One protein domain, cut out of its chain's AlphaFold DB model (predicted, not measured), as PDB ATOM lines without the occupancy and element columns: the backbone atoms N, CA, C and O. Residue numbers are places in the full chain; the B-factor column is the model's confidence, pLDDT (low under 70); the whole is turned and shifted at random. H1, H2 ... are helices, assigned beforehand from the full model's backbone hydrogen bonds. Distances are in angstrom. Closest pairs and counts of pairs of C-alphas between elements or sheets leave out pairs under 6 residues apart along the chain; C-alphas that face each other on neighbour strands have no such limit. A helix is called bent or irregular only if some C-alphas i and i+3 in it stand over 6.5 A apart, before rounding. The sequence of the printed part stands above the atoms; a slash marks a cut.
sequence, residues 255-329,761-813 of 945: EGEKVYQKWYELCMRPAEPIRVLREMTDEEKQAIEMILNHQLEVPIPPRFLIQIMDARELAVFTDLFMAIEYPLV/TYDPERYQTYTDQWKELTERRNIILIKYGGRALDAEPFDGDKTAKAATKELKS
ATOM      1  N   GLU A 255     158.405 110.851 110.642       50.56
ATOM      2  CA  GLU A 255     158.757 111.637 111.828       50.56
ATOM      3  C   GLU A 255     157.794 112.808 112.109       50.56
ATOM      4  O   GLU A 255     157.452 113.064 113.264       50.56
ATOM      5  N   GLY A 256     157.250 113.438 111.061       52.00
ATOM      6  CA  GLY A 256     156.231 114.487 111.186       52.00
ATOM      7  C   GLY A 256     154.910 114.021 111.818       52.00
ATOM      8  O   GLY A 256     154.246 114.809 112.491       52.00
ATOM      9  N   GLU A 257     154.549 112.740 111.684       59.19
ATOM     10  CA  GLU A 257     153.342 112.178 112.310       59.19
ATOM     11  C   GLU A 257     153.513 112.088 113.837       59.19
ATOM     12  O   GLU A 257     152.596 112.417 114.589       59.19
ATOM     13  N   LYS A 258     154.727 111.771 114.313       67.69
ATOM     14  CA  LYS A 258     155.076 111.792 115.747       67.69
ATOM     15  C   LYS A 258     155.034 113.209 116.325       67.69
ATOM     16  O   LYS A 258     154.584 113.396 117.454       67.69
ATOM     17  N   VAL A 259     155.473 114.207 115.553       67.62
ATOM     18  CA  VAL A 259     155.414 115.625 115.947       67.62
ATOM     19  C   VAL A 259     153.959 116.090 116.067       67.62
ATOM     20  O   VAL A 259     153.589 116.648 117.097       67.62
ATOM     21  N   TYR A 260     153.107 115.790 115.081       77.69
ATOM     22  CA  TYR A 260     151.669 116.085 115.152       77.69
ATOM     23  C   TYR A 260     151.008 115.426 116.375       77.69
ATOM     24  O   TYR A 260     150.294 116.083 117.136       77.69
ATOM     25  N   GLN A 261     151.297 114.139 116.602       76.94
ATOM     26  CA  GLN A 261     150.787 113.373 117.738       76.94
ATOM     27  C   GLN A 261     151.186 114.012 119.083       76.94
ATOM     28  O   GLN A 261     150.329 114.179 119.952       76.94
ATOM     29  N   LYS A 262     152.447 114.449 119.236       84.69
ATOM     30  CA  LYS A 262     152.946 115.140 120.441       84.69
ATOM     31  C   LYS A 262     152.140 116.409 120.748       84.69
ATOM     32  O   LYS A 262     151.721 116.605 121.889       84.69
ATOM     33  N   TRP A 263     151.900 117.257 119.746       81.06
ATOM     34  CA  TRP A 263     151.147 118.503 119.926       81.06
ATOM     35  C   TRP A 263     149.667 118.261 120.237       81.06
ATOM     36  O   TRP A 263     149.092 118.932 121.099       81.06
ATOM     37  N   TYR A 264     149.060 117.261 119.597       83.69
ATOM     38  CA  TYR A 264     147.690 116.844 119.888       83.69
ATOM     39  C   TYR A 264     147.543 116.333 121.333       83.69
ATOM     40  O   TYR A 264     146.629 116.740 122.057       83.69
ATOM     41  N   GLU A 265     148.469 115.486 121.789       85.56
ATOM     42  CA  GLU A 265     148.489 114.970 123.162       85.56
ATOM     43  C   GLU A 265     148.708 116.074 124.204       85.56
ATOM     44  O   GLU A 265     148.055 116.053 125.248       85.56
ATOM     45  N   LEU A 266     149.553 117.071 123.912       87.38
ATOM     46  CA  LEU A 266     149.736 118.252 124.764       87.38
ATOM     47  C   LEU A 266     148.417 119.021 124.957       87.38
ATOM     48  O   LEU A 266     148.056 119.345 126.087       87.38
ATOM     49  N   CYS A 267     147.660 119.249 123.880       85.12
ATOM     50  CA  CYS A 267     146.381 119.969 123.935       85.12
ATOM     51  C   CYS A 267     145.286 119.216 124.706       85.12
ATOM     52  O   CYS A 267     144.442 119.832 125.366       85.12
ATOM     53  N   MET A 268     145.302 117.883 124.623       83.31
ATOM     54  CA  MET A 268     144.308 117.003 125.239       83.31
ATOM     55  C   MET A 268     144.643 116.595 126.681       83.31
ATOM     56  O   MET A 268     143.761 116.091 127.386       83.31
ATOM     57  N   ARG A 269     145.884 116.817 127.139       82.69
ATOM     58  CA  ARG A 269     146.340 116.500 128.500       82.69
ATOM     59  C   ARG A 269     145.448 117.189 129.548       82.69
ATOM     60  O   ARG A 269     145.134 118.371 129.398       82.69
ATOM     61  N   PRO A 270     145.002 116.494 130.611       76.44
ATOM     62  CA  PRO A 270     144.245 117.137 131.678       76.44
ATOM     63  C   PRO A 270     145.114 118.192 132.371       76.44
ATOM     64  O   PRO A 270     146.218 117.898 132.818       76.44
ATOM     65  N   ALA A 271     144.596 119.414 132.458       77.00
ATOM     66  CA  ALA A 271     145.220 120.506 133.189       77.00
ATOM     67  C   ALA A 271     144.594 120.615 134.584       77.00
ATOM     68  O   ALA A 271     143.367 120.656 134.715       77.00
ATOM     69  N   GLU A 272     145.427 120.664 135.620       74.44
ATOM     70  CA  GLU A 272     144.965 120.905 136.987       74.44
ATOM     71  C   GLU A 272     144.580 122.385 137.174       74.44
ATOM     72  O   GLU A 272     145.288 123.265 136.672       74.44
ATOM     73  N   PRO A 273     143.479 122.696 137.879       65.81
ATOM     74  CA  PRO A 273     143.064 124.073 138.117       65.81
ATOM     75  C   PRO A 273     143.991 124.751 139.138       65.81
ATOM     76  O   PRO A 273     143.835 124.590 140.351       65.81
ATOM     77  N   ILE A 274     144.949 125.533 138.642       77.44
ATOM     78  CA  ILE A 274     145.836 126.363 139.465       77.44
ATOM     79  C   ILE A 274     145.167 127.694 139.838       77.44
ATOM     80  O   ILE A 274     144.310 128.203 139.119       77.44
ATOM     81  N   ARG A 275     145.532 128.257 140.998       65.75
ATOM     82  CA  ARG A 275     144.933 129.502 141.534       65.75
ATOM     83  C   ARG A 275     145.570 130.791 141.007       65.75
ATOM     84  O   ARG A 275     145.028 131.866 141.240       65.75
ATOM     85  N   VAL A 276     146.723 130.680 140.360       75.44
ATOM     86  CA  VAL A 276     147.511 131.778 139.793       75.44
ATOM     87  C   VAL A 276     147.946 131.318 138.410       75.44
ATOM     88  O   VAL A 276     148.332 130.159 138.269       75.44
ATOM     89  N   LEU A 277     147.852 132.190 137.405       83.06
ATOM     90  CA  LEU A 277     148.282 131.860 136.047       83.06
ATOM     91  C   LEU A 277     149.790 131.587 136.028       83.06
ATOM     92  O   LEU A 277     150.560 132.306 136.664       83.06
ATOM     93  N   ARG A 278     150.204 130.548 135.301       85.56
ATOM     94  CA  ARG A 278     151.617 130.243 135.055       85.56
ATOM     95  C   ARG A 278     152.052 130.796 133.703       85.56
ATOM     96  O   ARG A 278     151.228 131.061 132.831       85.56
ATOM     97  N   GLU A 279     153.359 130.889 133.502       80.25
ATOM     98  CA  GLU A 279     153.910 131.216 132.191       80.25
ATOM     99  C   GLU A 279     153.682 130.071 131.185       80.25
ATOM    100  O   GLU A 279     153.652 128.882 131.528       80.25
ATOM    101  N   MET A 280     153.469 130.462 129.928       79.94
ATOM    102  CA  MET A 280     153.207 129.568 128.802       79.94
ATOM    103  C   MET A 280     154.526 129.005 128.270       79.94
ATOM    104  O   MET A 280     155.439 129.770 127.946       79.94
ATOM    105  N   THR A 281     154.622 127.681 128.146       88.19
ATOM    106  CA  THR A 281     155.824 127.044 127.584       88.19
ATOM    107  C   THR A 281     155.906 127.284 126.075       88.19
ATOM    108  O   THR A 281     154.888 127.502 125.418       88.19
ATOM    109  N   ASP A 282     157.104 127.225 125.491       82.00
ATOM    110  CA  ASP A 282     157.261 127.387 124.034       82.00
ATOM    111  C   ASP A 282     156.548 126.273 123.250       82.00
ATOM    112  O   ASP A 282     156.001 126.509 122.174       82.00
ATOM    113  N   GLU A 283     156.442 125.088 123.858       84.88
ATOM    114  CA  GLU A 283     155.607 123.984 123.385       84.88
ATOM    115  C   GLU A 283     154.115 124.364 123.286       84.88
ATOM    116  O   GLU A 283     153.437 124.045 122.310       84.88
ATOM    117  N   GLU A 284     153.590 125.087 124.272       87.06
ATOM    118  CA  GLU A 284     152.191 125.525 124.297       87.06
ATOM    119  C   GLU A 284     151.928 126.706 123.360       87.06
ATOM    120  O   GLU A 284     150.876 126.732 122.717       87.06
ATOM    121  N   LYS A 285     152.890 127.633 123.218       85.06
ATOM    122  CA  LYS A 285     152.853 128.701 122.200       85.06
ATOM    123  C   LYS A 285     152.744 128.096 120.806       85.06
ATOM    124  O   LYS A 285     151.844 128.458 120.051       85.06
ATOM    125  N   GLN A 286     153.608 127.130 120.492       82.44
ATOM    126  CA  GLN A 286     153.623 126.463 119.193       82.44
ATOM    127  C   GLN A 286     152.333 125.670 118.943       82.44
ATOM    128  O   GLN A 286     151.782 125.730 117.847       82.44
ATOM    129  N   ALA A 287     151.787 124.990 119.957       84.56
ATOM    130  CA  ALA A 287     150.498 124.311 119.837       84.56
ATOM    131  C   ALA A 287     149.328 125.289 119.591       84.56
ATOM    132  O   ALA A 287     148.478 125.022 118.741       84.56
ATOM    133  N   ILE A 288     149.294 126.437 120.282       84.62
ATOM    134  CA  ILE A 288     148.309 127.507 120.045       84.62
ATOM    135  C   ILE A 288     148.449 128.073 118.627       84.62
ATOM    136  O   ILE A 288     147.448 128.193 117.920       84.62
ATOM    137  N   GLU A 289     149.670 128.381 118.190       81.06
ATOM    138  CA  GLU A 289     149.941 128.877 116.840       81.06
ATOM    139  C   GLU A 289     149.494 127.864 115.778       81.06
ATOM    140  O   GLU A 289     148.802 128.233 114.831       81.06
ATOM    141  N   MET A 290     149.796 126.574 115.953       77.81
ATOM    142  CA  MET A 290     149.341 125.528 115.035       77.81
ATOM    143  C   MET A 290     147.812 125.390 114.997       77.81
ATOM    144  O   MET A 290     147.269 125.096 113.935       77.81
ATOM    145  N   ILE A 291     147.096 125.625 116.099       80.44
ATOM    146  CA  ILE A 291     145.622 125.636 116.106       80.44
ATOM    147  C   ILE A 291     145.089 126.858 115.346       80.44
ATOM    148  O   ILE A 291     144.253 126.709 114.456       80.44
ATOM    149  N   LEU A 292     145.601 128.055 115.647       77.19
ATOM    150  CA  LEU A 292     145.167 129.310 115.015       77.19
ATOM    151  C   LEU A 292     145.522 129.379 113.517       77.19
ATOM    152  O   LEU A 292     144.776 129.970 112.740       77.19
ATOM    153  N   ASN A 293     146.612 128.727 113.101       71.81
ATOM    154  CA  ASN A 293     147.025 128.572 111.702       71.81
ATOM    155  C   ASN A 293     146.341 127.386 110.988       71.81
ATOM    156  O   ASN A 293     146.703 127.068 109.854       71.81
ATOM    157  N   HIS A 294     145.381 126.702 111.624       65.62
ATOM    158  CA  HIS A 294     144.698 125.516 111.089       65.62
ATOM    159  C   HIS A 294     145.650 124.364 110.683       65.62
ATOM    160  O   HIS A 294     145.375 123.627 109.732       65.62
ATOM    161  N   GLN A 295     146.759 124.182 111.400       68.94
ATOM    162  CA  GLN A 295     147.739 123.101 111.214       68.94
ATOM    163  C   GLN A 295     147.569 121.944 112.212       68.94
ATOM    164  O   GLN A 295     147.992 120.829 111.915       68.94
ATOM    165  N   LEU A 296     146.947 122.186 113.370       76.56
ATOM    166  CA  LEU A 296     146.639 121.183 114.395       76.56
ATOM    167  C   LEU A 296     145.138 121.174 114.683       76.56
ATOM    168  O   LEU A 296     144.565 122.214 114.998       76.56
ATOM    169  N   GLU A 297     144.502 120.004 114.599       73.62
ATOM    170  CA  GLU A 297     143.070 119.864 114.877       73.62
ATOM    171  C   GLU A 297     142.814 119.272 116.260       73.62
ATOM    172  O   GLU A 297     143.282 118.178 116.572       73.62
ATOM    173  N   VAL A 298     142.044 119.983 117.089       78.06
ATOM    174  CA  VAL A 298     141.721 119.577 118.465       78.06
ATOM    175  C   VAL A 298     140.197 119.637 118.650       78.06
ATOM    176  O   VAL A 298     139.568 120.593 118.211       78.06
ATOM    177  N   PRO A 299     139.541 118.650 119.288       72.75
ATOM    178  CA  PRO A 299     138.074 118.617 119.371       72.75
ATOM    179  C   PRO A 299     137.454 119.594 120.392       72.75
ATOM    180  O   PRO A 299     136.229 119.707 120.452       72.75
ATOM    181  N   ILE A 300     138.264 120.208 121.258       77.88
ATOM    182  CA  ILE A 300     137.886 121.072 122.395       77.88
ATOM    183  C   ILE A 300     139.042 122.078 122.586       77.88
ATOM    184  O   ILE A 300     140.181 121.670 122.344       77.88
ATOM    185  N   PRO A 301     138.818 123.334 123.033       81.56
ATOM    186  CA  PRO A 301     139.915 124.242 123.374       81.56
ATOM    187  C   PRO A 301     140.958 123.565 124.288       81.56
ATOM    188  O   PRO A 301     140.556 122.874 125.235       81.56
ATOM    189  N   PRO A 302     142.273 123.724 124.027       89.62
ATOM    190  CA  PRO A 302     143.319 123.061 124.799       89.62
ATOM    191  C   PRO A 302     143.179 123.294 126.302       89.62
ATOM    192  O   PRO A 302     143.005 124.420 126.769       89.62
ATOM    193  N   ARG A 303     143.255 122.222 127.094       83.12
ATOM    194  CA  ARG A 303     142.916 122.302 128.529       83.12
ATOM    195  C   ARG A 303     143.900 123.145 129.331       83.12
ATOM    196  O   ARG A 303     143.502 123.759 130.318       83.12
ATOM    197  N   PHE A 304     145.157 123.200 128.895       88.31
ATOM    198  CA  PHE A 304     146.195 124.001 129.533       88.31
ATOM    199  C   PHE A 304     145.907 125.511 129.486       88.31
ATOM    200  O   PHE A 304     146.425 126.227 130.335       88.31
ATOM    201  N   LEU A 305     145.032 125.998 128.591       86.94
ATOM    202  CA  LEU A 305     144.664 127.421 128.509       86.94
ATOM    203  C   LEU A 305     144.111 127.970 129.831       86.94
ATOM    204  O   LEU A 305     144.412 129.101 130.194       86.94
ATOM    205  N   ILE A 306     143.393 127.144 130.601       85.12
ATOM    206  CA  ILE A 306     142.853 127.491 131.929       85.12
ATOM    207  C   ILE A 306     143.972 127.854 132.931       85.12
ATOM    208  O   ILE A 306     143.720 128.526 133.926       85.12
ATOM    209  N   GLN A 307     145.208 127.412 132.681       84.25
ATOM    210  CA  GLN A 307     146.375 127.690 133.518       84.25
ATOM    211  C   GLN A 307     147.172 128.929 133.078       84.25
ATOM    212  O   GLN A 307     147.995 129.402 133.855       84.25
ATOM    213  N   ILE A 308     146.987 129.425 131.849       86.75
ATOM    214  CA  ILE A 308     147.892 130.413 131.221       86.75
ATOM    215  C   ILE A 308     147.191 131.639 130.622       86.75
ATOM    216  O   ILE A 308     147.861 132.610 130.288       86.75
ATOM    217  N   MET A 309     145.866 131.598 130.474       84.50
ATOM    218  CA  MET A 309     145.037 132.711 130.010       84.50
ATOM    219  C   MET A 309     144.077 133.142 131.112       84.50
ATOM    220  O   MET A 309     143.543 132.302 131.843       84.50
ATOM    221  N   ASP A 310     143.816 134.445 131.213       84.81
ATOM    222  CA  ASP A 310     142.766 134.938 132.102       84.81
ATOM    223  C   ASP A 310     141.356 134.542 131.602       84.81
ATOM    224  O   ASP A 310     141.166 134.045 130.490       84.81
ATOM    225  N   ALA A 311     140.326 134.744 132.428       77.00
ATOM    226  CA  ALA A 311     138.959 134.341 132.083       77.00
ATOM    227  C   ALA A 311     138.370 135.078 130.857       77.00
ATOM    228  O   ALA A 311     137.439 134.572 130.231       77.00
ATOM    229  N   ARG A 312     138.890 136.262 130.511       72.44
ATOM    230  CA  ARG A 312     138.492 137.054 129.337       72.44
ATOM    231  C   ARG A 312     139.245 136.579 128.095       72.44
ATOM    232  O   ARG A 312     138.620 136.390 127.056       72.44
ATOM    233  N   GLU A 313     140.546 136.348 128.199       81.25
ATOM    234  CA  GLU A 313     141.383 135.769 127.142       81.25
ATOM    235  C   GLU A 313     140.904 134.370 126.758       81.25
ATOM    236  O   GLU A 313     140.716 134.092 125.577       81.25
ATOM    237  N   LEU A 314     140.611 133.521 127.746       83.31
ATOM    238  CA  LEU A 314     140.069 132.180 127.535       83.31
ATOM    239  C   LEU A 314     138.699 132.219 126.842       83.31
ATOM    240  O   LEU A 314     138.428 131.372 125.991       83.31
ATOM    241  N   ALA A 315     137.844 133.195 127.171       73.75
ATOM    242  CA  ALA A 315     136.568 133.394 126.486       73.75
ATOM    243  C   ALA A 315     136.781 133.800 125.019       73.75
ATOM    244  O   ALA A 315     136.263 133.132 124.131       73.75
ATOM    245  N   VAL A 316     137.622 134.808 124.747       73.75
ATOM    246  CA  VAL A 316     137.911 135.253 123.368       73.75
ATOM    247  C   VAL A 316     138.609 134.156 122.555       73.75
ATOM    248  O   VAL A 316     138.281 133.969 121.386       73.75
ATOM    249  N   PHE A 317     139.523 133.387 123.158       81.88
ATOM    250  CA  PHE A 317     140.123 132.222 122.510       81.88
ATOM    251  C   PHE A 317     139.083 131.131 122.242       81.88
ATOM    252  O   PHE A 317     139.110 130.526 121.179       81.88
ATOM    253  N   THR A 318     138.151 130.881 123.166       77.06
ATOM    254  CA  THR A 318     137.071 129.903 122.957       77.06
ATOM    255  C   THR A 318     136.148 130.340 121.823       77.06
ATOM    256  O   THR A 318     135.841 129.521 120.962       77.06
ATOM    257  N   ASP A 319     135.769 131.618 121.756       73.50
ATOM    258  CA  ASP A 319     134.970 132.163 120.654       73.50
ATOM    259  C   ASP A 319     135.714 132.023 119.314       73.50
ATOM    260  O   ASP A 319     135.144 131.542 118.337       73.50
ATOM    261  N   LEU A 320     137.014 132.341 119.280       76.06
ATOM    262  CA  LEU A 320     137.878 132.134 118.112       76.06
ATOM    263  C   LEU A 320     138.010 130.663 117.720       76.06
ATOM    264  O   LEU A 320     137.913 130.338 116.546       76.06
ATOM    265  N   PHE A 321     138.194 129.766 118.684       75.75
ATOM    266  CA  PHE A 321     138.306 128.325 118.470       75.75
ATOM    267  C   PHE A 321     136.997 127.712 117.959       75.75
ATOM    268  O   PHE A 321     137.019 126.778 117.165       75.75
ATOM    269  N   MET A 322     135.854 128.244 118.392       67.25
ATOM    270  CA  MET A 322     134.533 127.846 117.901       67.25
ATOM    271  C   MET A 322     134.188 128.491 116.547       67.25
ATOM    272  O   MET A 322     133.383 127.927 115.807       67.25
ATOM    273  N   ALA A 323     134.794 129.637 116.215       65.62
ATOM    274  CA  ALA A 323     134.725 130.288 114.901       65.62
ATOM    275  C   ALA A 323     135.767 129.755 113.895       65.62
ATOM    276  O   ALA A 323     135.635 129.980 112.693       65.62
ATOM    277  N   ILE A 324     136.785 129.025 114.365       65.06
ATOM    278  CA  ILE A 324     137.651 128.179 113.543       65.06
ATOM    279  C   ILE A 324     136.798 127.003 113.057       65.06
ATOM    280  O   ILE A 324     136.657 125.967 113.707       65.06
ATOM    281  N   GLU A 325     136.180 127.191 111.893       53.69
ATOM    282  CA  GLU A 325     135.435 126.138 111.216       53.69
ATOM    283  C   GLU A 325     136.389 125.001 110.821       53.69
ATOM    284  O   GLU A 325     137.153 125.095 109.857       53.69
ATOM    285  N   TYR A 326     136.331 123.894 111.561       51.22
ATOM    286  CA  TYR A 326     136.907 122.630 111.115       51.22
ATOM    287  C   TYR A 326     136.240 122.206 109.798       51.22
ATOM    288  O   TYR A 326     135.013 122.299 109.690       51.22
ATOM    289  N   PRO A 327     137.006 121.748 108.787       45.38
ATOM    290  CA  PRO A 327     136.481 121.536 107.445       45.38
ATOM    291  C   PRO A 327     135.401 120.455 107.441       45.38
ATOM    292  O   PRO A 327     135.665 119.255 107.537       45.38
ATOM    293  N   LEU A 328     134.160 120.898 107.273       43.81
ATOM    294  CA  LEU A 328     133.043 120.021 106.968       43.81
ATOM    295  C   LEU A 328     133.292 119.345 105.605       43.81
ATOM    296  O   LEU A 328     133.890 119.919 104.694       43.81
ATOM    297  N   VAL A 329     132.857 118.088 105.485       45.16
ATOM    298  CA  VAL A 329     133.247 117.182 104.391       45.16
ATOM    299  C   VAL A 329     132.892 117.751 103.008       45.16
ATOM    300  O   VAL A 329     131.732 118.028 102.702       45.16
ATOM    301  N   THR A 761     126.331 122.189 103.623       33.38
ATOM    302  CA  THR A 761     125.345 123.252 103.853       33.38
ATOM    303  C   THR A 761     125.628 123.880 105.207       33.38
ATOM    304  O   THR A 761     125.443 123.226 106.235       33.38
ATOM    305  N   TYR A 762     126.063 125.136 105.197       39.59
ATOM    306  CA  TYR A 762     126.121 125.955 106.401       39.59
ATOM    307  C   TYR A 762     124.714 126.171 106.965       39.59
ATOM    308  O   TYR A 762     123.741 126.262 106.216       39.59
ATOM    309  N   ASP A 763     124.622 126.290 108.286       49.81
ATOM    310  CA  ASP A 763     123.468 126.898 108.945       49.81
ATOM    311  C   ASP A 763     123.432 128.386 108.530       49.81
ATOM    312  O   ASP A 763     124.393 129.103 108.842       49.81
ATOM    313  N   PRO A 764     122.405 128.859 107.791       55.31
ATOM    314  CA  PRO A 764     122.407 130.205 107.221       55.31
ATOM    315  C   PRO A 764     122.543 131.302 108.278       55.31
ATOM    316  O   PRO A 764     123.209 132.302 108.028       55.31
ATOM    317  N   GLU A 765     121.970 131.102 109.467       58.84
ATOM    318  CA  GLU A 765     122.019 132.080 110.559       58.84
ATOM    319  C   GLU A 765     123.430 132.180 111.155       58.84
ATOM    320  O   GLU A 765     123.914 133.277 111.444       58.84
ATOM    321  N   ARG A 766     124.139 131.049 111.275       56.22
ATOM    322  CA  ARG A 766     125.538 131.025 111.738       56.22
ATOM    323  C   ARG A 766     126.492 131.603 110.711       56.22
ATOM    324  O   ARG A 766     127.361 132.381 111.088       56.22
ATOM    325  N   TYR A 767     126.322 131.245 109.439       63.75
ATOM    326  CA  TYR A 767     127.132 131.810 108.364       63.75
ATOM    327  C   TYR A 767     126.938 133.326 108.288       63.75
ATOM    328  O   TYR A 767     127.925 134.051 108.241       63.75
ATOM    329  N   GLN A 768     125.692 133.808 108.388       66.31
ATOM    330  CA  GLN A 768     125.411 135.241 108.426       66.31
ATOM    331  C   GLN A 768     126.082 135.912 109.634       66.31
ATOM    332  O   GLN A 768     126.827 136.871 109.455       66.31
ATOM    333  N   THR A 769     125.925 135.346 110.838       69.25
ATOM    334  CA  THR A 769     126.574 135.849 112.066       69.25
ATOM    335  C   THR A 769     128.098 135.916 111.918       69.25
ATOM    336  O   THR A 769     128.713 136.915 112.288       69.25
ATOM    337  N   TYR A 770     128.718 134.890 111.325       70.50
ATOM    338  CA  TYR A 770     130.144 134.890 111.004       70.50
ATOM    339  C   TYR A 770     130.490 135.989 109.990       70.50
ATOM    340  O   TYR A 770     131.393 136.778 110.248       70.50
ATOM    341  N   THR A 771     129.759 136.124 108.878       70.38
ATOM    342  CA  THR A 771     130.008 137.181 107.875       70.38
ATOM    343  C   THR A 771     129.713 138.599 108.360       70.38
ATOM    344  O   THR A 771     130.215 139.553 107.766       70.38
ATOM    345  N   ASP A 772     128.960 138.754 109.447       77.69
ATOM    346  CA  ASP A 772     128.731 140.042 110.097       77.69
ATOM    347  C   ASP A 772     129.874 140.365 111.087       77.69
ATOM    348  O   ASP A 772     130.316 141.511 111.173       77.69
ATOM    349  N   GLN A 773     130.416 139.355 111.785       78.25
ATOM    350  CA  GLN A 773     131.438 139.510 112.837       78.25
ATOM    351  C   GLN A 773     132.891 139.252 112.392       78.25
ATOM    352  O   GLN A 773     133.820 139.570 113.137       78.25
ATOM    353  N   TRP A 774     133.139 138.702 111.196       77.25
ATOM    354  CA  TRP A 774     134.466 138.197 110.790       77.25
ATOM    355  C   TRP A 774     135.595 139.229 110.887       77.25
ATOM    356  O   TRP A 774     136.725 138.850 111.184       77.25
ATOM    357  N   LYS A 775     135.316 140.523 110.669       77.38
ATOM    358  CA  LYS A 775     136.318 141.594 110.812       77.38
ATOM    359  C   LYS A 775     136.779 141.735 112.256       77.38
ATOM    360  O   LYS A 775     137.978 141.722 112.508       77.38
ATOM    361  N   GLU A 776     135.835 141.802 113.191       79.12
ATOM    362  CA  GLU A 776     136.114 141.895 114.624       79.12
ATOM    363  C   GLU A 776     136.784 140.614 115.138       79.12
ATOM    364  O   GLU A 776     137.758 140.678 115.887       79.12
ATOM    365  N   LEU A 777     136.324 139.442 114.688       72.75
ATOM    366  CA  LEU A 777     136.966 138.164 115.002       72.75
ATOM    367  C   LEU A 777     138.398 138.102 114.448       72.75
ATOM    368  O   LEU A 777     139.298 137.653 115.150       72.75
ATOM    369  N   THR A 778     138.647 138.603 113.237       75.06
ATOM    370  CA  THR A 778     139.991 138.638 112.630       75.06
ATOM    371  C   THR A 778     140.914 139.636 113.326       75.06
ATOM    372  O   THR A 778     142.087 139.340 113.548       75.06
ATOM    373  N   GLU A 779     140.401 140.798 113.729       80.06
ATOM    374  CA  GLU A 779     141.152 141.781 114.511       80.06
ATOM    375  C   GLU A 779     141.526 141.211 115.888       80.06
ATOM    376  O   GLU A 779     142.701 141.212 116.256       80.06
ATOM    377  N   ARG A 780     140.571 140.597 116.600       76.69
ATOM    378  CA  ARG A 780     140.819 139.896 117.873       76.69
ATOM    379  C   ARG A 780     141.781 138.710 117.715       76.69
ATOM    380  O   ARG A 780     142.667 138.548 118.555       76.69
ATOM    381  N   ARG A 781     141.669 137.921 116.634       78.81
ATOM    382  CA  ARG A 781     142.624 136.853 116.263       78.81
ATOM    383  C   ARG A 781     144.034 137.415 116.159       78.81
ATOM    384  O   ARG A 781     144.956 136.870 116.753       78.81
ATOM    385  N   ASN A 782     144.193 138.505 115.414       76.25
ATOM    386  CA  ASN A 782     145.492 139.104 115.152       76.25
ATOM    387  C   ASN A 782     146.079 139.765 116.411       76.25
ATOM    388  O   ASN A 782     147.276 139.631 116.637       76.25
ATOM    389  N   ILE A 783     145.261 140.375 117.277       79.50
ATOM    390  CA  ILE A 783     145.693 140.862 118.602       79.50
ATOM    391  C   ILE A 783     146.245 139.710 119.455       79.50
ATOM    392  O   ILE A 783     147.310 139.853 120.053       79.50
ATOM    393  N   ILE A 784     145.559 138.563 119.491       71.88
ATOM    394  CA  ILE A 784     146.017 137.372 120.224       71.88
ATOM    395  C   ILE A 784     147.304 136.808 119.610       71.88
ATOM    396  O   ILE A 784     148.263 136.583 120.341       71.88
ATOM    397  N   LEU A 785     147.371 136.643 118.284       68.31
ATOM    398  CA  LEU A 785     148.581 136.173 117.597       68.31
ATOM    399  C   LEU A 785     149.788 137.069 117.911       68.31
ATOM    400  O   LEU A 785     150.793 136.563 118.401       68.31
ATOM    401  N   ILE A 786     149.659 138.389 117.727       75.94
ATOM    402  CA  ILE A 786     150.727 139.360 118.017       75.94
ATOM    403  C   ILE A 786     151.149 139.285 119.490       75.94
ATOM    404  O   ILE A 786     152.345 139.267 119.782       75.94
ATOM    405  N   LYS A 787     150.191 139.201 120.427       71.75
ATOM    406  CA  LYS A 787     150.474 139.139 121.870       71.75
ATOM    407  C   LYS A 787     151.336 137.933 122.262       71.75
ATOM    408  O   LYS A 787     152.124 138.045 123.199       71.75
ATOM    409  N   TYR A 788     151.204 136.807 121.561       68.38
ATOM    410  CA  TYR A 788     151.941 135.572 121.850       68.38
ATOM    411  C   TYR A 788     153.047 135.254 120.823       68.38
ATOM    412  O   TYR A 788     153.513 134.120 120.757       68.38
ATOM    413  N   GLY A 789     153.510 136.255 120.059       65.50
ATOM    414  CA  GLY A 789     154.682 136.153 119.173       65.50
ATOM    415  C   GLY A 789     154.407 135.657 117.747       65.50
ATOM    416  O   GLY A 789     155.335 135.564 116.945       65.50
ATOM    417  N   GLY A 790     153.149 135.378 117.404       67.31
ATOM    418  CA  GLY A 790     152.720 135.053 116.047       67.31
ATOM    419  C   GLY A 790     152.582 136.294 115.157       67.31
ATOM    420  O   GLY A 790     152.378 137.416 115.625       67.31
ATOM    421  N   ARG A 791     152.650 136.100 113.836       69.06
ATOM    422  CA  ARG A 791     152.370 137.171 112.863       69.06
ATOM    423  C   ARG A 791     150.864 137.362 112.678       69.06
ATOM    424  O   ARG A 791     150.104 136.399 112.697       69.06
ATOM    425  N   ALA A 792     150.444 138.606 112.446       69.31
ATOM    426  CA  ALA A 792     149.082 138.898 112.015       69.31
ATOM    427  C   ALA A 792     148.781 138.190 110.685       69.31
ATOM    428  O   ALA A 792     149.609 138.202 109.773       69.31
ATOM    429  N   LEU A 793     147.597 137.590 110.585       74.06
ATOM    430  CA  LEU A 793     147.132 136.901 109.385       74.06
ATOM    431  C   LEU A 793     146.162 137.792 108.610       74.06
ATOM    432  O   LEU A 793     145.291 138.432 109.212       74.06
ATOM    433  N   ASP A 794     146.272 137.776 107.283       70.88
ATOM    434  CA  ASP A 794     145.416 138.569 106.403       70.88
ATOM    435  C   ASP A 794     143.925 138.236 106.561       70.88
ATOM    436  O   ASP A 794     143.509 137.134 106.946       70.88
ATOM    437  N   ALA A 795     143.112 139.251 106.279       62.59
ATOM    438  CA  ALA A 795     141.665 139.241 106.414       62.59
ATOM    439  C   ALA A 795     141.005 139.113 105.030       62.59
ATOM    440  O   ALA A 795     140.363 140.050 104.551       62.59
ATOM    441  N   GLU A 796     141.164 137.962 104.369       62.03
ATOM    442  CA  GLU A 796     140.417 137.674 103.140       62.03
ATOM    443  C   GLU A 796     139.030 137.087 103.467       62.03
ATOM    444  O   GLU A 796     138.945 136.022 104.083       62.03
ATOM    445  N   PRO A 797     137.923 137.744 103.071       55.25
ATOM    446  CA  PRO A 797     136.587 137.205 103.284       55.25
ATOM    447  C   PRO A 797     136.332 136.021 102.347       55.25
ATOM    448  O   PRO A 797     136.588 136.105 101.142       55.25
ATOM    449  N   PHE A 798     135.752 134.945 102.884       54.38
ATOM    450  CA  PHE A 798     135.325 133.799 102.087       54.38
ATOM    451  C   PHE A 798     134.242 134.214 101.079       54.38
ATOM    452  O   PHE A 798     133.084 134.453 101.416       54.38
ATOM    453  N   ASP A 799     134.637 134.296  99.813       65.25
ATOM    454  CA  ASP A 799     133.752 134.592  98.695       65.25
ATOM    455  C   ASP A 799     133.415 133.273  97.988       65.25
ATOM    456  O   ASP A 799     134.169 132.774  97.140       65.25
ATOM    457  N   GLY A 800     132.286 132.676  98.377       64.25
ATOM    458  CA  GLY A 800     131.811 131.413  97.808       64.25
ATOM    459  C   GLY A 800     131.609 131.481  96.291       64.25
ATOM    460  O   GLY A 800     131.819 130.495  95.588       64.25
ATOM    461  N   ASP A 801     131.302 132.665  95.767       58.06
ATOM    462  CA  ASP A 801     131.054 132.916  94.354       58.06
ATOM    463  C   ASP A 801     132.367 132.961  93.552       58.06
ATOM    464  O   ASP A 801     132.464 132.355  92.479       58.06
ATOM    465  N   LYS A 802     133.414 133.620  94.070       62.41
ATOM    466  CA  LYS A 802     134.782 133.548  93.520       62.41
ATOM    467  C   LYS A 802     135.333 132.129  93.608       62.41
ATOM    468  O   LYS A 802     135.868 131.637  92.617       62.41
ATOM    469  N   THR A 803     135.151 131.457  94.742       58.34
ATOM    470  CA  THR A 803     135.639 130.088  94.974       58.34
ATOM    471  C   THR A 803     134.978 129.097  94.009       58.34
ATOM    472  O   THR A 803     135.664 128.336  93.325       58.34
ATOM    473  N   ALA A 804     133.654 129.176  93.833       56.53
ATOM    474  CA  ALA A 804     132.925 128.368  92.857       56.53
ATOM    475  C   ALA A 804     133.328 128.684  91.403       56.53
ATOM    476  O   ALA A 804     133.438 127.771  90.576       56.53
ATOM    477  N   LYS A 805     133.588 129.958  91.067       66.88
ATOM    478  CA  LYS A 805     134.088 130.366  89.738       66.88
ATOM    479  C   LYS A 805     135.508 129.855  89.480       66.88
ATOM    480  O   LYS A 805     135.768 129.397  88.367       66.88
ATOM    481  N   ALA A 806     136.389 129.867  90.481       61.03
ATOM    482  CA  ALA A 806     137.742 129.314  90.407       61.03
ATOM    483  C   ALA A 806     137.713 127.793  90.186       61.03
ATOM    484  O   ALA A 806     138.226 127.319  89.172       61.03
ATOM    485  N   ALA A 807     136.985 127.047  91.025       57.91
ATOM    486  CA  ALA A 807     136.794 125.603  90.856       57.91
ATOM    487  C   ALA A 807     136.163 125.254  89.490       57.91
ATOM    488  O   ALA A 807     136.579 124.319  88.809       57.91
ATOM    489  N   THR A 808     135.200 126.053  89.015       69.50
ATOM    490  CA  THR A 808     134.610 125.887  87.673       69.50
ATOM    491  C   THR A 808     135.612 126.176  86.546       69.50
ATOM    492  O   THR A 808     135.506 125.577  85.471       69.50
ATOM    493  N   LYS A 809     136.573 127.088  86.749       73.06
ATOM    494  CA  LYS A 809     137.645 127.406  85.789       73.06
ATOM    495  C   LYS A 809     138.642 126.246  85.693       73.06
ATOM    496  O   LYS A 809     138.953 125.844  84.574       73.06
ATOM    497  N   GLU A 810     139.037 125.648  86.817       62.94
ATOM    498  CA  GLU A 810     139.888 124.445  86.838       62.94
ATOM    499  C   GLU A 810     139.188 123.214  86.252       62.94
ATOM    500  O   GLU A 810     139.705 122.566  85.344       62.94
ATOM    501  N   LEU A 811     137.943 122.933  86.646       61.41
ATOM    502  CA  LEU A 811     137.172 121.837  86.048       61.41
ATOM    503  C   LEU A 811     136.977 122.012  84.528       61.41
ATOM    504  O   LEU A 811     136.763 121.030  83.815       61.41
ATOM    505  N   LYS A 812     137.059 123.244  84.004       78.75
ATOM    506  CA  LYS A 812     137.078 123.524  82.559       78.75
ATOM    507  C   LYS A 812     138.459 123.353  81.922       78.75
ATOM    508  O   LYS A 812     138.491 122.919  80.772       78.75
ATOM    509  N   SER A 813     139.567 123.676  82.595       74.62
ATOM    510  CA  SER A 813     140.915 123.427  82.056       74.62
ATOM    511  C   SER A 813     141.219 121.929  82.010       74.62
ATOM    512  O   SER A 813     141.640 121.436  80.967       74.62
TER     513      SER A 813
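This is residues 255 to 329 and 761 to 813 of the 945 residues of an uncharacterized protein of Phytophthora infestans (strain T30-4) (UniProt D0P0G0). Look for a loose cluster of short helices, with H6 sticking out from it as a free arm that makes much of the length. In the cluster the bent helix H5 has its arm H5b near H2 and H4, which lie nearest the middle; H1 stands at a right angle to H2, H3 is near H4, and long links run between several of the parts. The printed part has 128 residues with six named helices, H1 to H6 in order along the chain, and no named strand; its class is all helix. It is only just loose, close to compact, with a radius of gyration of the C-alphas of 17.0 A, and it spans 56 by 38 by 27 A.

Begin at H5, residues 764 to 787, assigned as one helix by its hydrogen bonds but bent: C-alphas 772 and 775 are 7.8 A apart. Its arms, H5a of residues 764 to 772 and H5b of residues 775 to 787, stand at a steep tilt of 61 degrees. H5b only just touches H4, residues 311 to 323, with 3 pairs of C-alphas within 8 A; the closest are those of Leu 777 and Leu 320, 6.8 A apart, at a steep tilt of 56 degrees, opposite ways. H2, residues 282 to 292, is close to H5b but not clearly touching it: the closest C-alphas, of Glu 289 and Leu 785, are 7.5 A apart, at a shallow tilt of 15 degrees, opposite ways. Go on to H1, residues 255 to 268, which touches H2 with residues 263 to 267 alone; the C-alphas of Trp 263 and Ala 287 are the closest, at 5.8 A, and the lines are about perpendicular at 89 degrees. H3, residues 305 to 308, is close to H4 but not clearly touching it, the closest C-alphas being those of Leu 305 and Leu 314, 6.7 A apart. H6, residues 800 to 813, touches no helix; it is apart from H5b, for instance. In H1, H2, H4, H5a, H5b and H6 every O i to N i+4 pair is within hydrogen-bond range; H3 is too short for such a pair.

Find C-alpha 775 at (136.318, 141.594, 110.812); from there H5b runs 18.1 A to C-alpha 787, and H5a before it is 12.0 A long. H4 is 18.2 A long, H2 15.2 A and H3 5.2 A. H1 begins at C-alpha 255, (158.757, 111.637, 111.828), and is 20.4 A long. H6 is 19.9 A long and ends at C-alpha 813, (140.915, 123.427, 82.056).

The C-alphas of Arg 275 and Ser 813 are the two farthest apart, 59.9 A. Without the free residues 799 to 813 the body spans 38 by 34 by 25 A. At the cut, residues 330 to 760 are not printed, and C-alphas 329 and 761 are 10.0 A apart. The links H1 to H2, H2 to H3 and H5 to H6 are long, and H3 to H4 is tight. The mean pLDDT of the printed part is 72.1, with 48 residues under 70, among them 322 to 329, 761 to 769 and 795 to 808.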